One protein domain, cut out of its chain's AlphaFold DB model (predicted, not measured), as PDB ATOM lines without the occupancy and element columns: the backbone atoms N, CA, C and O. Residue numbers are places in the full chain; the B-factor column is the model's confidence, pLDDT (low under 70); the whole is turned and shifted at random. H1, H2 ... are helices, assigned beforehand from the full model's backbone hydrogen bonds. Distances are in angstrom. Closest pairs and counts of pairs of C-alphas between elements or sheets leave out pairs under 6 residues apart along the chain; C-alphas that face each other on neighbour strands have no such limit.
ATOM      1  N   GLN A   2     -41.634 -28.221  -9.234       83.06
ATOM      2  CA  GLN A   2     -40.950 -28.701  -8.015       83.06
ATOM      3  C   GLN A   2     -39.727 -29.602  -8.272       83.06
ATOM      4  O   GLN A   2     -38.641 -29.256  -7.827       83.06
ATOM      5  N   PHE A   3     -39.869 -30.677  -9.060       83.75
ATOM      6  CA  PHE A   3     -38.760 -31.588  -9.398       83.75
ATOM      7  C   PHE A   3     -37.499 -30.869  -9.913       83.75
ATOM      8  O   PHE A   3     -36.397 -31.227  -9.513       83.75
ATOM      9  N   LEU A   4     -37.648 -29.834 -10.747       85.81
ATOM     10  CA  LEU A   4     -36.520 -29.092 -11.323       85.81
ATOM     11  C   LEU A   4     -35.799 -28.247 -10.266       85.81
ATOM     12  O   LEU A   4     -34.574 -28.235 -10.225       85.81
ATOM     13  N   VAL A   5     -36.554 -27.585  -9.385       87.56
ATOM     14  CA  VAL A   5     -35.995 -26.755  -8.304       87.56
ATOM     15  C   VAL A   5     -35.319 -27.634  -7.248       87.56
ATOM     16  O   VAL A   5     -34.196 -27.351  -6.848       87.56
ATOM     17  N   CYS A   6     -35.950 -28.745  -6.856       88.81
ATOM     18  CA  CYS A   6     -35.361 -29.711  -5.926       88.81
ATOM     19  C   CYS A   6     -34.120 -30.404  -6.512       88.81
ATOM     20  O   CYS A   6     -33.153 -30.610  -5.786       88.81
ATOM     21  N   SER A   7     -34.111 -30.715  -7.814       88.38
ATOM     22  CA  SER A   7     -32.929 -31.270  -8.491       88.38
ATOM     23  C   SER A   7     -31.796 -30.248  -8.573       88.38
ATOM     24  O   SER A   7     -30.661 -30.581  -8.255       88.38
ATOM     25  N   GLY A   8     -32.101 -28.993  -8.923       88.38
ATOM     26  CA  GLY A   8     -31.127 -27.899  -8.906       88.38
ATOM     27  C   GLY A   8     -30.514 -27.695  -7.521       88.38
ATOM     28  O   GLY A   8     -29.299 -27.607  -7.406       88.38
ATOM     29  N   ALA A   9     -31.326 -27.716  -6.460       88.69
ATOM     30  CA  ALA A   9     -30.839 -27.637  -5.083       88.69
ATOM     31  C   ALA A   9     -29.972 -28.849  -4.687       88.69
ATOM     32  O   ALA A   9     -28.929 -28.670  -4.064       88.69
ATOM     33  N   ALA A  10     -30.354 -30.072  -5.077       89.69
ATOM     34  CA  ALA A  10     -29.556 -31.275  -4.825       89.69
ATOM     35  C   ALA A  10     -28.161 -31.196  -5.477       89.69
ATOM     36  O   ALA A  10     -27.165 -31.510  -4.830       89.69
ATOM     37  N   ILE A  11     -28.103 -30.730  -6.728       89.38
ATOM     38  CA  ILE A  11     -26.865 -30.592  -7.506       89.38
ATOM     39  C   ILE A  11     -25.990 -29.448  -6.978       89.38
ATOM     40  O   ILE A  11     -24.791 -29.622  -6.828       89.38
ATOM     41  N   LEU A  12     -26.575 -28.273  -6.722       87.88
ATOM     42  CA  LEU A  12     -25.817 -27.030  -6.521       87.88
ATOM     43  C   LEU A  12     -25.512 -26.695  -5.053       87.88
ATOM     44  O   LEU A  12     -24.654 -25.852  -4.818       87.88
ATOM     45  N   ILE A  13     -26.231 -27.287  -4.087       86.06
ATOM     46  CA  ILE A  13     -26.035 -27.037  -2.642       86.06
ATOM     47  C   ILE A  13     -25.336 -28.212  -1.954       86.06
ATOM     48  O   ILE A  13     -24.584 -28.006  -1.006       86.06
ATOM     49  N   PHE A  14     -25.619 -29.449  -2.380       84.12
ATOM     50  CA  PHE A  14     -25.143 -30.639  -1.674       84.12
ATOM     51  C   PHE A  14     -23.994 -31.348  -2.386       84.12
ATOM     52  O   PHE A  14     -22.998 -31.646  -1.725       84.12
ATOM     53  N   ARG A  15     -24.172 -31.711  -3.665       85.69
ATOM     54  CA  ARG A  15     -23.254 -32.585  -4.411       85.69
ATOM     55  C   ARG A  15     -23.413 -32.452  -5.925       85.69
ATOM     56  O   ARG A  15     -24.374 -32.983  -6.495       85.69
ATOM     57  N   PHE A  16     -22.441 -31.826  -6.588       86.19
ATOM     58  CA  PHE A  16     -22.477 -31.644  -8.038       86.19
ATOM     59  C   PHE A  16     -22.492 -32.956  -8.842       86.19
ATOM     60  O   PHE A  16     -23.139 -32.995  -9.887       86.19
ATOM     61  N   GLU A  17     -21.898 -34.064  -8.369       84.25
ATOM     62  CA  GLU A  17     -21.875 -35.352  -9.101       84.25
ATOM     63  C   GLU A  17     -23.271 -35.875  -9.480       84.25
ATOM     64  O   GLU A  17     -23.456 -36.570 -10.486       84.25
ATOM     65  N   VAL A  18     -24.284 -35.485  -8.705       87.81
ATOM     66  CA  VAL A  18     -25.685 -35.861  -8.901       87.81
ATOM     67  C   VAL A  18     -26.245 -35.294 -10.220       87.81
ATOM     68  O   VAL A  18     -27.240 -35.815 -10.735       87.81
ATOM     69  N   ILE A  19     -25.579 -34.304 -10.839       88.75
ATOM     70  CA  ILE A  19     -25.930 -33.757 -12.159       88.75
ATOM     71  C   ILE A  19     -25.953 -34.830 -13.249       88.75
ATOM     72  O   ILE A  19     -26.825 -34.794 -14.114       88.75
ATOM     73  N   LEU A  20     -25.062 -35.825 -13.191       87.56
ATOM     74  CA  LEU A  20     -25.002 -36.882 -14.202       87.56
ATOM     75  C   LEU A  20     -26.182 -37.857 -14.093       87.56
ATOM     76  O   LEU A  20     -26.611 -38.408 -15.103       87.56
ATOM     77  N   PHE A  21     -26.760 -38.033 -12.901       86.50
ATOM     78  CA  PHE A  21     -27.957 -38.855 -12.716       86.50
ATOM     79  C   PHE A  21     -29.250 -38.065 -12.981       86.50
ATOM     80  O   PHE A  21     -30.073 -38.461 -13.809       86.50
ATOM     81  N   LEU A  22     -29.434 -36.919 -12.313       88.44
ATOM     82  CA  LEU A  22     -30.655 -36.110 -12.439       88.44
ATOM     83  C   LEU A  22     -30.741 -35.390 -13.793       88.44
ATOM     84  O   LEU A  22     -31.833 -35.257 -14.345       88.44
ATOM     85  N   GLY A  23     -29.608 -34.985 -14.370       88.00
ATOM     86  CA  GLY A  23     -29.535 -34.445 -15.728       88.00
ATOM     87  C   GLY A  23     -29.886 -35.486 -16.790       88.00
ATOM     88  O   GLY A  23     -30.567 -35.158 -17.758       88.00
ATOM     89  N   ALA A  24     -29.528 -36.757 -16.583       87.00
ATOM     90  CA  ALA A  24     -29.923 -37.838 -17.484       87.00
ATOM     91  C   ALA A  24     -31.421 -38.203 -17.349       87.00
ATOM     92  O   ALA A  24     -32.064 -38.494 -18.359       87.00
ATOM     93  N   LEU A  25     -32.019 -38.097 -16.148       85.44
ATOM     94  CA  LEU A  25     -33.485 -38.162 -15.973       85.44
ATOM     95  C   LEU A  25     -34.183 -37.012 -16.715       85.44
ATOM     96  O   LEU A  25     -35.171 -37.224 -17.416       85.44
ATOM     97  N   LEU A  26     -33.652 -35.797 -16.584       87.81
ATOM     98  CA  LEU A  26     -34.181 -34.611 -17.252       87.81
ATOM     99  C   LEU A  26     -34.078 -34.719 -18.781       87.81
ATOM    100  O   LEU A  26     -35.027 -34.372 -19.483       87.81
ATOM    101  N   LEU A  27     -32.964 -35.244 -19.298       86.88
ATOM    102  CA  LEU A  27     -32.762 -35.490 -20.725       86.88
ATOM    103  C   LEU A  27     -33.727 -36.560 -21.261       86.88
ATOM    104  O   LEU A  27     -34.254 -36.399 -22.361       86.88
ATOM    105  N   TYR A  28     -34.024 -37.603 -20.476       84.94
ATOM    106  CA  TYR A  28     -35.054 -38.596 -20.802       84.94
ATOM    107  C   TYR A  28     -36.440 -37.942 -20.943       84.94
ATOM    108  O   TYR A  28     -37.101 -38.103 -21.971       84.94
ATOM    109  N   ASP A  29     -36.878 -37.157 -19.955       85.38
ATOM    110  CA  ASP A  29     -38.190 -36.496 -20.008       85.38
ATOM    111  C   ASP A  29     -38.275 -35.412 -21.102       85.38
ATOM    112  O   ASP A  29     -39.342 -35.226 -21.696       85.38
ATOM    113  N   LEU A  30     -37.161 -34.747 -21.428       87.31
ATOM    114  CA  LEU A  30     -37.057 -33.813 -22.554       87.31
ATOM    115  C   LEU A  30     -37.142 -34.536 -23.912       87.31
ATOM    116  O   LEU A  30     -37.870 -34.083 -24.795       87.31
ATOM    117  N   TYR A  31     -36.465 -35.680 -24.072       88.25
ATOM    118  CA  TYR A  31     -36.523 -36.510 -25.284       88.25
ATOM    119  C   TYR A  31     -37.948 -37.014 -25.560       88.25
ATOM    120  O   TYR A  31     -38.453 -36.883 -26.675       88.25
ATOM    121  N   TYR A  32     -38.650 -37.485 -24.524       87.12
ATOM    122  CA  TYR A  32     -40.071 -37.852 -24.603       87.12
ATOM    123  C   TYR A  32     -41.033 -36.643 -24.580       87.12
ATOM    124  O   TYR A  32     -42.241 -36.831 -24.441       87.12
ATOM    125  N   LYS A  33     -40.523 -35.409 -24.728       85.19
ATOM    126  CA  LYS A  33     -41.278 -34.140 -24.815       85.19
ATOM    127  C   LYS A  33     -42.271 -33.895 -23.665       85.19
ATOM    128  O   LYS A  33     -43.239 -33.155 -23.823       85.19
ATOM    129  N   ARG A  34     -42.017 -34.476 -22.487       84.06
ATOM    130  CA  ARG A  34     -42.835 -34.310 -21.268       84.06
ATOM    131  C   ARG A  34     -42.670 -32.930 -20.629       84.06
ATOM    132  O   ARG A  34     -43.533 -32.486 -19.879       84.06
ATOM    133  N   VAL A  35     -41.557 -32.263 -20.927       84.69
ATOM    134  CA  VAL A  35     -41.243 -30.886 -20.531       84.69
ATOM    135  C   VAL A  35     -40.780 -30.141 -21.780       84.69
ATOM    136  O   VAL A  35     -39.979 -30.674 -22.547       84.69
ATOM    137  N   SER A  36     -41.263 -28.914 -22.005       87.56
ATOM    138  CA  SER A  36     -40.770 -28.091 -23.117       87.56
ATOM    139  C   SER A  36     -39.483 -27.349 -22.742       87.56
ATOM    140  O   SER A  36     -39.329 -26.880 -21.613       87.56
ATOM    141  N   LEU A  37     -38.566 -27.202 -23.704       87.19
ATOM    142  CA  LEU A  37     -37.258 -26.568 -23.489       87.19
ATOM    143  C   LEU A  37     -37.376 -25.122 -22.967       87.19
ATOM    144  O   LEU A  37     -36.634 -24.725 -22.075       87.19
ATOM    145  N   LEU A  38     -38.342 -24.350 -23.475       87.44
ATOM    146  CA  LEU A  38     -38.560 -22.962 -23.051       87.44
ATOM    147  C   LEU A  38     -39.074 -22.872 -21.607       87.44
ATOM    148  O   LEU A  38     -38.587 -22.053 -20.834       87.44
ATOM    149  N   GLN A  39     -40.007 -23.745 -21.208       85.06
ATOM    150  CA  GLN A  39     -40.438 -23.825 -19.807       85.06
ATOM    151  C   GLN A  39     -39.282 -24.256 -18.900       85.06
ATOM    152  O   GLN A  39     -39.125 -23.694 -17.822       85.06
ATOM    153  N   LEU A  40     -38.459 -25.214 -19.339       88.25
ATOM    154  CA  LEU A  40     -37.290 -25.677 -18.594       88.25
ATOM    155  C   LEU A  40     -36.300 -24.534 -18.322       88.25
ATOM    156  O   LEU A  40     -35.957 -24.296 -17.165       88.25
ATOM    157  N   LEU A  41     -35.897 -23.791 -19.357       89.31
ATOM    158  CA  LEU A  41     -34.973 -22.656 -19.235       89.31
ATOM    159  C   LEU A  41     -35.546 -21.543 -18.342       89.31
ATOM    160  O   LEU A  41     -34.857 -21.081 -17.432       89.31
ATOM    161  N   ASN A  42     -36.826 -21.198 -18.514       90.31
ATOM    162  CA  ASN A  42     -37.523 -20.191 -17.701       90.31
ATOM    163  C   ASN A  42     -37.633 -20.554 -16.204       90.31
ATOM    164  O   ASN A  42     -37.985 -19.696 -15.398       90.31
ATOM    165  N   ILE A  43     -37.355 -21.805 -15.821       88.88
ATOM    166  CA  ILE A  43     -37.313 -22.260 -14.422       88.88
ATOM    167  C   ILE A  43     -35.864 -22.388 -13.949       88.88
ATOM    168  O   ILE A  43     -35.513 -21.882 -12.885       88.88
ATOM    169  N   VAL A  44     -35.025 -23.073 -14.730       89.50
ATOM    170  CA  VAL A  44     -33.657 -23.442 -14.343       89.50
ATOM    171  C   VAL A  44     -32.736 -22.228 -14.276       89.50
ATOM    172  O   VAL A  44     -31.923 -22.165 -13.361       89.50
ATOM    173  N   ILE A  45     -32.886 -21.240 -15.165       90.50
ATOM    174  CA  ILE A  45     -32.061 -20.023 -15.137       90.50
ATOM    175  C   ILE A  45     -32.305 -19.208 -13.848       90.50
ATOM    176  O   ILE A  45     -31.346 -19.016 -13.100       90.50
ATOM    177  N   PRO A  46     -33.537 -18.766 -13.510       92.25
ATOM    178  CA  PRO A  46     -33.756 -17.988 -12.288       92.25
ATOM    179  C   PRO A  46     -33.567 -18.809 -11.005       92.25
ATOM    180  O   PRO A  46     -32.994 -18.296 -10.047       92.25
ATOM    181  N   ALA A  47     -33.994 -20.079 -10.964       90.75
ATOM    182  CA  ALA A  47     -33.811 -20.910  -9.771       90.75
ATOM    183  C   ALA A  47     -32.335 -21.280  -9.549       90.75
ATOM    184  O   ALA A  47     -31.843 -21.174  -8.430       90.75
ATOM    185  N   GLY A  48     -31.617 -21.671 -10.605       90.50
ATOM    186  CA  GLY A  48     -30.188 -21.983 -10.548       90.50
ATOM    187  C   GLY A  48     -29.346 -20.757 -10.206       90.50
ATOM    188  O   GLY A  48     -28.500 -20.839  -9.324       90.50
ATOM    189  N   GLY A  49     -29.631 -19.602 -10.821       91.88
ATOM    190  CA  GLY A  49     -28.969 -18.336 -10.498       91.88
ATOM    191  C   GLY A  49     -29.184 -17.899  -9.046       91.88
ATOM    192  O   GLY A  49     -28.232 -17.489  -8.387       91.88
ATOM    193  N   PHE A  50     -30.401 -18.059  -8.511       92.69
ATOM    194  CA  PHE A  50     -30.670 -17.824  -7.089       92.69
ATOM    195  C   PHE A  50     -29.880 -18.787  -6.192       92.69
ATOM    196  O   PHE A  50     -29.225 -18.341  -5.253       92.69
ATOM    197  N   ILE A  51     -29.884 -20.090  -6.496       92.25
ATOM    198  CA  ILE A  51     -29.189 -21.102  -5.688       92.25
ATOM    199  C   ILE A  51     -27.667 -20.880  -5.696       92.25
ATOM    200  O   ILE A  51     -27.067 -20.831  -4.625       92.25
ATOM    201  N   ILE A  52     -27.056 -20.661  -6.867       91.56
ATOM    202  CA  ILE A  52     -25.620 -20.349  -7.005       91.56
ATOM    203  C   ILE A  52     -25.278 -19.042  -6.275       91.56
ATOM    204  O   ILE A  52     -24.277 -18.972  -5.568       91.56
ATOM    205  N   GLY A  53     -26.139 -18.023  -6.374       92.50
ATOM    206  CA  GLY A  53     -25.997 -16.794  -5.595       92.50
ATOM    207  C   GLY A  53     -26.005 -17.053  -4.086       92.50
ATOM    208  O   GLY A  53     -25.189 -16.484  -3.364       92.50
ATOM    209  N   THR A  54     -26.876 -17.947  -3.598       91.62
ATOM    210  CA  THR A  54     -26.910 -18.302  -2.173       91.62
ATOM    211  C   THR A  54     -25.711 -19.125  -1.711       91.62
ATOM    212  O   THR A  54     -25.256 -18.876  -0.598       91.62
ATOM    213  N   THR A  55     -25.168 -20.056  -2.505       91.81
ATOM    214  CA  THR A  55     -23.972 -20.813  -2.087       91.81
ATOM    215  C   THR A  55     -22.747 -19.912  -2.063       91.81
ATOM    216  O   THR A  55     -22.174 -19.723  -0.994       91.81
ATOM    217  N   ILE A  56     -22.456 -19.208  -3.165       92.31
ATOM    218  CA  ILE A  56     -21.346 -18.242  -3.236       92.31
ATOM    219  C   ILE A  56     -21.410 -17.232  -2.081       92.31
ATOM    220  O   ILE A  56     -20.385 -16.955  -1.462       92.31
ATOM    221  N   PHE A  57     -22.594 -16.715  -1.732       93.69
ATOM    222  CA  PHE A  57     -22.751 -15.799  -0.598       93.69
ATOM    223  C   PHE A  57     -22.354 -16.426   0.751       93.69
ATOM    224  O   PHE A  57     -21.576 -15.824   1.489       93.69
ATOM    225  N   HIS A  58     -22.858 -17.620   1.083       92.06
ATOM    226  CA  HIS A  58     -22.556 -18.259   2.369       92.06
ATOM    227  C   HIS A  58     -21.108 -18.758   2.433       92.06
ATOM    228  O   HIS A  58     -20.413 -18.494   3.415       92.06
ATOM    229  N   ASP A  59     -20.625 -19.423   1.383       91.69
ATOM    230  CA  ASP A  59     -19.264 -19.954   1.333       91.69
ATOM    231  C   ASP A  59     -18.224 -18.829   1.393       91.69
ATOM    232  O   ASP A  59     -17.264 -18.924   2.159       91.69
ATOM    233  N   SER A  60     -18.454 -17.702   0.710       93.12
ATOM    234  CA  SER A  60     -17.537 -16.555   0.774       93.12
ATOM    235  C   SER A  60     -17.436 -15.932   2.175       93.12
ATOM    236  O   SER A  60     -16.389 -15.388   2.529       93.12
ATOM    237  N   ILE A  61     -18.486 -16.036   3.002       94.31
ATOM    238  CA  ILE A  61     -18.456 -15.596   4.409       94.31
ATOM    239  C   ILE A  61     -17.587 -16.538   5.254       94.31
ATOM    240  O   ILE A  61     -16.761 -16.066   6.037       94.31
ATOM    241  N   PHE A  62     -17.732 -17.857   5.093       91.69
ATOM    242  CA  PHE A  62     -16.950 -18.836   5.859       91.69
ATOM    243  C   PHE A  62     -15.473 -18.869   5.445       91.69
ATOM    244  O   PHE A  62     -14.594 -18.909   6.309       91.69
ATOM    245  N   TRP A  63     -15.193 -18.799   4.143       90.50
ATOM    246  CA  TRP A  63     -13.840 -18.847   3.581       90.50
ATOM    247  C   TRP A  63     -13.135 -17.483   3.527       90.50
ATOM    248  O   TRP A  63     -11.943 -17.426   3.233       90.50
ATOM    249  N   LYS A  64     -13.844 -16.384   3.833       91.94
ATOM    250  CA  LYS A  64     -13.345 -14.990   3.846       91.94
ATOM    251  C   LYS A  64     -12.765 -14.483   2.515       91.94
ATOM    252  O   LYS A  64     -12.096 -13.452   2.487       91.94
ATOM    253  N   ARG A  65     -13.043 -15.182   1.416       92.25
ATOM    254  CA  ARG A  65     -12.698 -14.820   0.037       92.25
ATOM    255  C   ARG A  65     -13.885 -15.152  -0.868       92.25
ATOM    256  O   ARG A  65     -14.591 -16.104  -0.542       92.25
ATOM    257  N   PRO A  66     -14.106 -14.440  -1.987       89.81
ATOM    258  CA  PRO A  66     -15.063 -14.870  -3.000       89.81
ATOM    259  C   PRO A  66     -14.765 -16.313  -3.421       89.81
ATOM    260  O   PRO A  66     -13.651 -16.608  -3.857       89.81
ATOM    261  N   LEU A  67     -15.735 -17.208  -3.240       89.69
ATOM    262  CA  LEU A  67     -15.586 -18.637  -3.504       89.69
ATOM    263  C   LEU A  67     -16.857 -19.210  -4.133       89.69
ATOM    264  O   LEU A  67     -17.962 -18.993  -3.639       89.69
ATOM    265  N   TRP A  68     -16.674 -20.014  -5.177       88.12
ATOM    266  CA  TRP A  68     -17.675 -20.947  -5.684       88.12
ATOM    267  C   TRP A  68     -17.107 -22.372  -5.552       88.12
ATOM    268  O   TRP A  68     -16.296 -22.763  -6.393       88.12
ATOM    269  N   PRO A  69     -17.485 -23.151  -4.514       82.81
ATOM    270  CA  PRO A  69     -16.796 -24.407  -4.198       82.81
ATOM    271  C   PRO A  69     -16.841 -25.435  -5.331       82.81
ATOM    272  O   PRO A  69     -15.819 -26.023  -5.674       82.81
ATOM    273  N   GLU A  70     -18.004 -25.601  -5.964       83.75
ATOM    274  CA  GLU A  70     -18.172 -26.522  -7.097       83.75
ATOM    275  C   GLU A  70     -17.398 -26.047  -8.343       83.75
ATOM    276  O   GLU A  70     -16.939 -26.865  -9.135       83.75
ATOM    277  N   GLY A  71     -17.191 -24.733  -8.502       84.25
ATOM    278  CA  GLY A  71     -16.364 -24.170  -9.572       84.25
ATOM    279  C   GLY A  71     -14.883 -24.510  -9.410       84.25
ATOM    280  O   GLY A  71     -14.253 -24.973 -10.359       84.25
ATOM    281  N   GLU A  72     -14.337 -24.352  -8.201       84.38
ATOM    282  CA  GLU A  72     -12.953 -24.753  -7.899       84.38
ATOM    283  C   GLU A  72     -12.775 -26.276  -7.944       84.38
ATOM    284  O   GLU A  72     -11.774 -26.759  -8.470       84.38
ATOM    285  N   LEU A  73     -13.768 -27.049  -7.487       80.12
ATOM    286  CA  LEU A  73     -13.749 -28.510  -7.589       80.12
ATOM    287  C   LEU A  73     -13.713 -28.981  -9.052       80.12
ATOM    288  O   LEU A  73     -12.974 -29.913  -9.378       80.12
ATOM    289  N   LEU A  74     -14.478 -28.339  -9.939       80.69
ATOM    290  CA  LEU A  74     -14.450 -28.622 -11.375       80.69
ATOM    291  C   LEU A  74     -13.117 -28.215 -12.009       80.69
ATOM    292  O   LEU A  74     -12.576 -28.986 -12.799       80.69
ATOM    293  N   TRP A  75     -12.556 -27.062 -11.638       84.00
ATOM    294  CA  TRP A  75     -11.246 -26.618 -12.123       84.00
ATOM    295  C   TRP A  75     -10.133 -27.607 -11.737       84.00
ATOM    296  O   TRP A  75      -9.445 -28.141 -12.607       84.00
ATOM    297  N   PHE A  76     -10.036 -27.955 -10.453       80.75
ATOM    298  CA  PHE A  76      -9.035 -28.886  -9.928       80.75
ATOM    299  C   PHE A  76      -9.125 -30.291 -10.555       80.75
ATOM    300  O   PHE A  76      -8.108 -30.906 -10.875       80.75
ATOM    301  N   ASN A  77     -10.336 -30.819 -10.768       77.62
ATOM    302  CA  ASN A  77     -10.498 -32.176 -11.306       77.62
ATOM    303  C   ASN A  77     -10.431 -32.255 -12.839       77.62
ATOM    304  O   ASN A  77      -9.979 -33.275 -13.353       77.62
ATOM    305  N   ILE A  78     -10.891 -31.231 -13.570       76.06
ATOM    306  CA  ILE A  78     -10.997 -31.270 -15.042       76.06
ATOM    307  C   ILE A  78      -9.822 -30.556 -15.722       76.06
ATOM    308  O   ILE A  78      -9.362 -31.023 -16.761       76.06
ATOM    309  N   VAL A  79      -9.339 -29.443 -15.159       76.75
ATOM    310  CA  VAL A  79      -8.267 -28.627 -15.758       76.75
ATOM    311  C   VAL A  79      -6.904 -29.019 -15.198       76.75
ATOM    312  O   VAL A  79      -5.981 -29.258 -15.968       76.75
ATOM    313  N   GLU A  80      -6.774 -29.153 -13.874       77.12
ATOM    314  CA  GLU A  80      -5.503 -29.568 -13.251       77.12
ATOM    315  C   GLU A  80      -5.295 -31.094 -13.256       77.12
ATOM    316  O   GLU A  80      -4.181 -31.560 -13.045       77.12
ATOM    317  N   ASN A  81      -6.351 -31.883 -13.500       76.06
ATOM    318  CA  ASN A  81      -6.343 -33.352 -13.626       76.06
ATOM    319  C   ASN A  81      -5.780 -34.149 -12.416       76.06
ATOM    320  O   ASN A  81      -5.707 -35.378 -12.478       76.06
ATOM    321  N   LYS A  82      -5.509 -33.500 -11.273       75.19
ATOM    322  CA  LYS A  82      -4.968 -34.067 -10.008       75.19
ATOM    323  C   LYS A  82      -5.852 -35.128  -9.324       75.19
ATOM    324  O   LYS A  82      -5.607 -35.560  -8.200       75.19
ATOM    325  N   SER A  83      -6.898 -35.595 -10.007       65.56
ATOM    326  CA  SER A  83      -7.742 -36.711  -9.573       65.56
ATOM    327  C   SER A  83      -6.971 -38.034  -9.452       65.56
ATOM    328  O   SER A  83      -7.379 -38.892  -8.676       65.56
TER     329      SER A  83
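This is residues 2 to 83 of the 694 residues of a protein of Oryctes borbonicus (UniProt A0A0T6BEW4). What shape do the helices make? H1 packs between H2, which folds back along it, and the long H3, while the short H4 stands across near the end of H1 and the start of H2; residues 75 to 83, of which 75 to 79 belong to H4, stick out. What is printed, and how large is it? The printed part has 82 residues with four named helices, H1, H2, H3 and H4 along the chain, and is all helix. It is elongated, 43 by 27 by 17 A, and only just loose, close to compact, with a radius of gyration of the C-alphas of 14.5 A.

What does the first helix meet? H1, residues 2 to 14, and H2, residues 16 to 31, touch as a helical hairpin with residues 7 to 11 and 16 to 22 alone, the closest C-alphas being Ile 11 and Val 18 at 5.6 A, at a shallow tilt of 23 degrees, opposite ways. H3, residues 37 to 63, touches H1 with residues 43 to 55 alone, the closest C-alphas being Gly 8 and Gly 48 at 6.2 A, at a shallow tilt of 28 degrees, the same way. How does the last helix stand? H4, residues 69 to 79, is close but not clearly touching to H3, the closest C-alphas being Asp 59 and Pro 69 at 7.5 A, about perpendicular at 80 degrees. Are the backbones helical? Every O i to N i+4 pair is within hydrogen-bond range in H4, and 8 of 9 in H1, 9 of 12 in H2 and 22 of 23 in H3.

Where does H1 begin? C-alpha 2 is at (-40.950, -28.701, -8.015). How long are the larger helices? H2 measures 22.8 A, with a kink of 28 degrees near residue 23, and H3 36.6 A, with a kink of 25 degrees near residue 44. Where does H4 end? C-alpha 79 is at (-8.267, -28.627, -15.758).

Is anything missing? The printed part has no cut, and the three links are tight. Where is confidence low? Residue 83 is under 70.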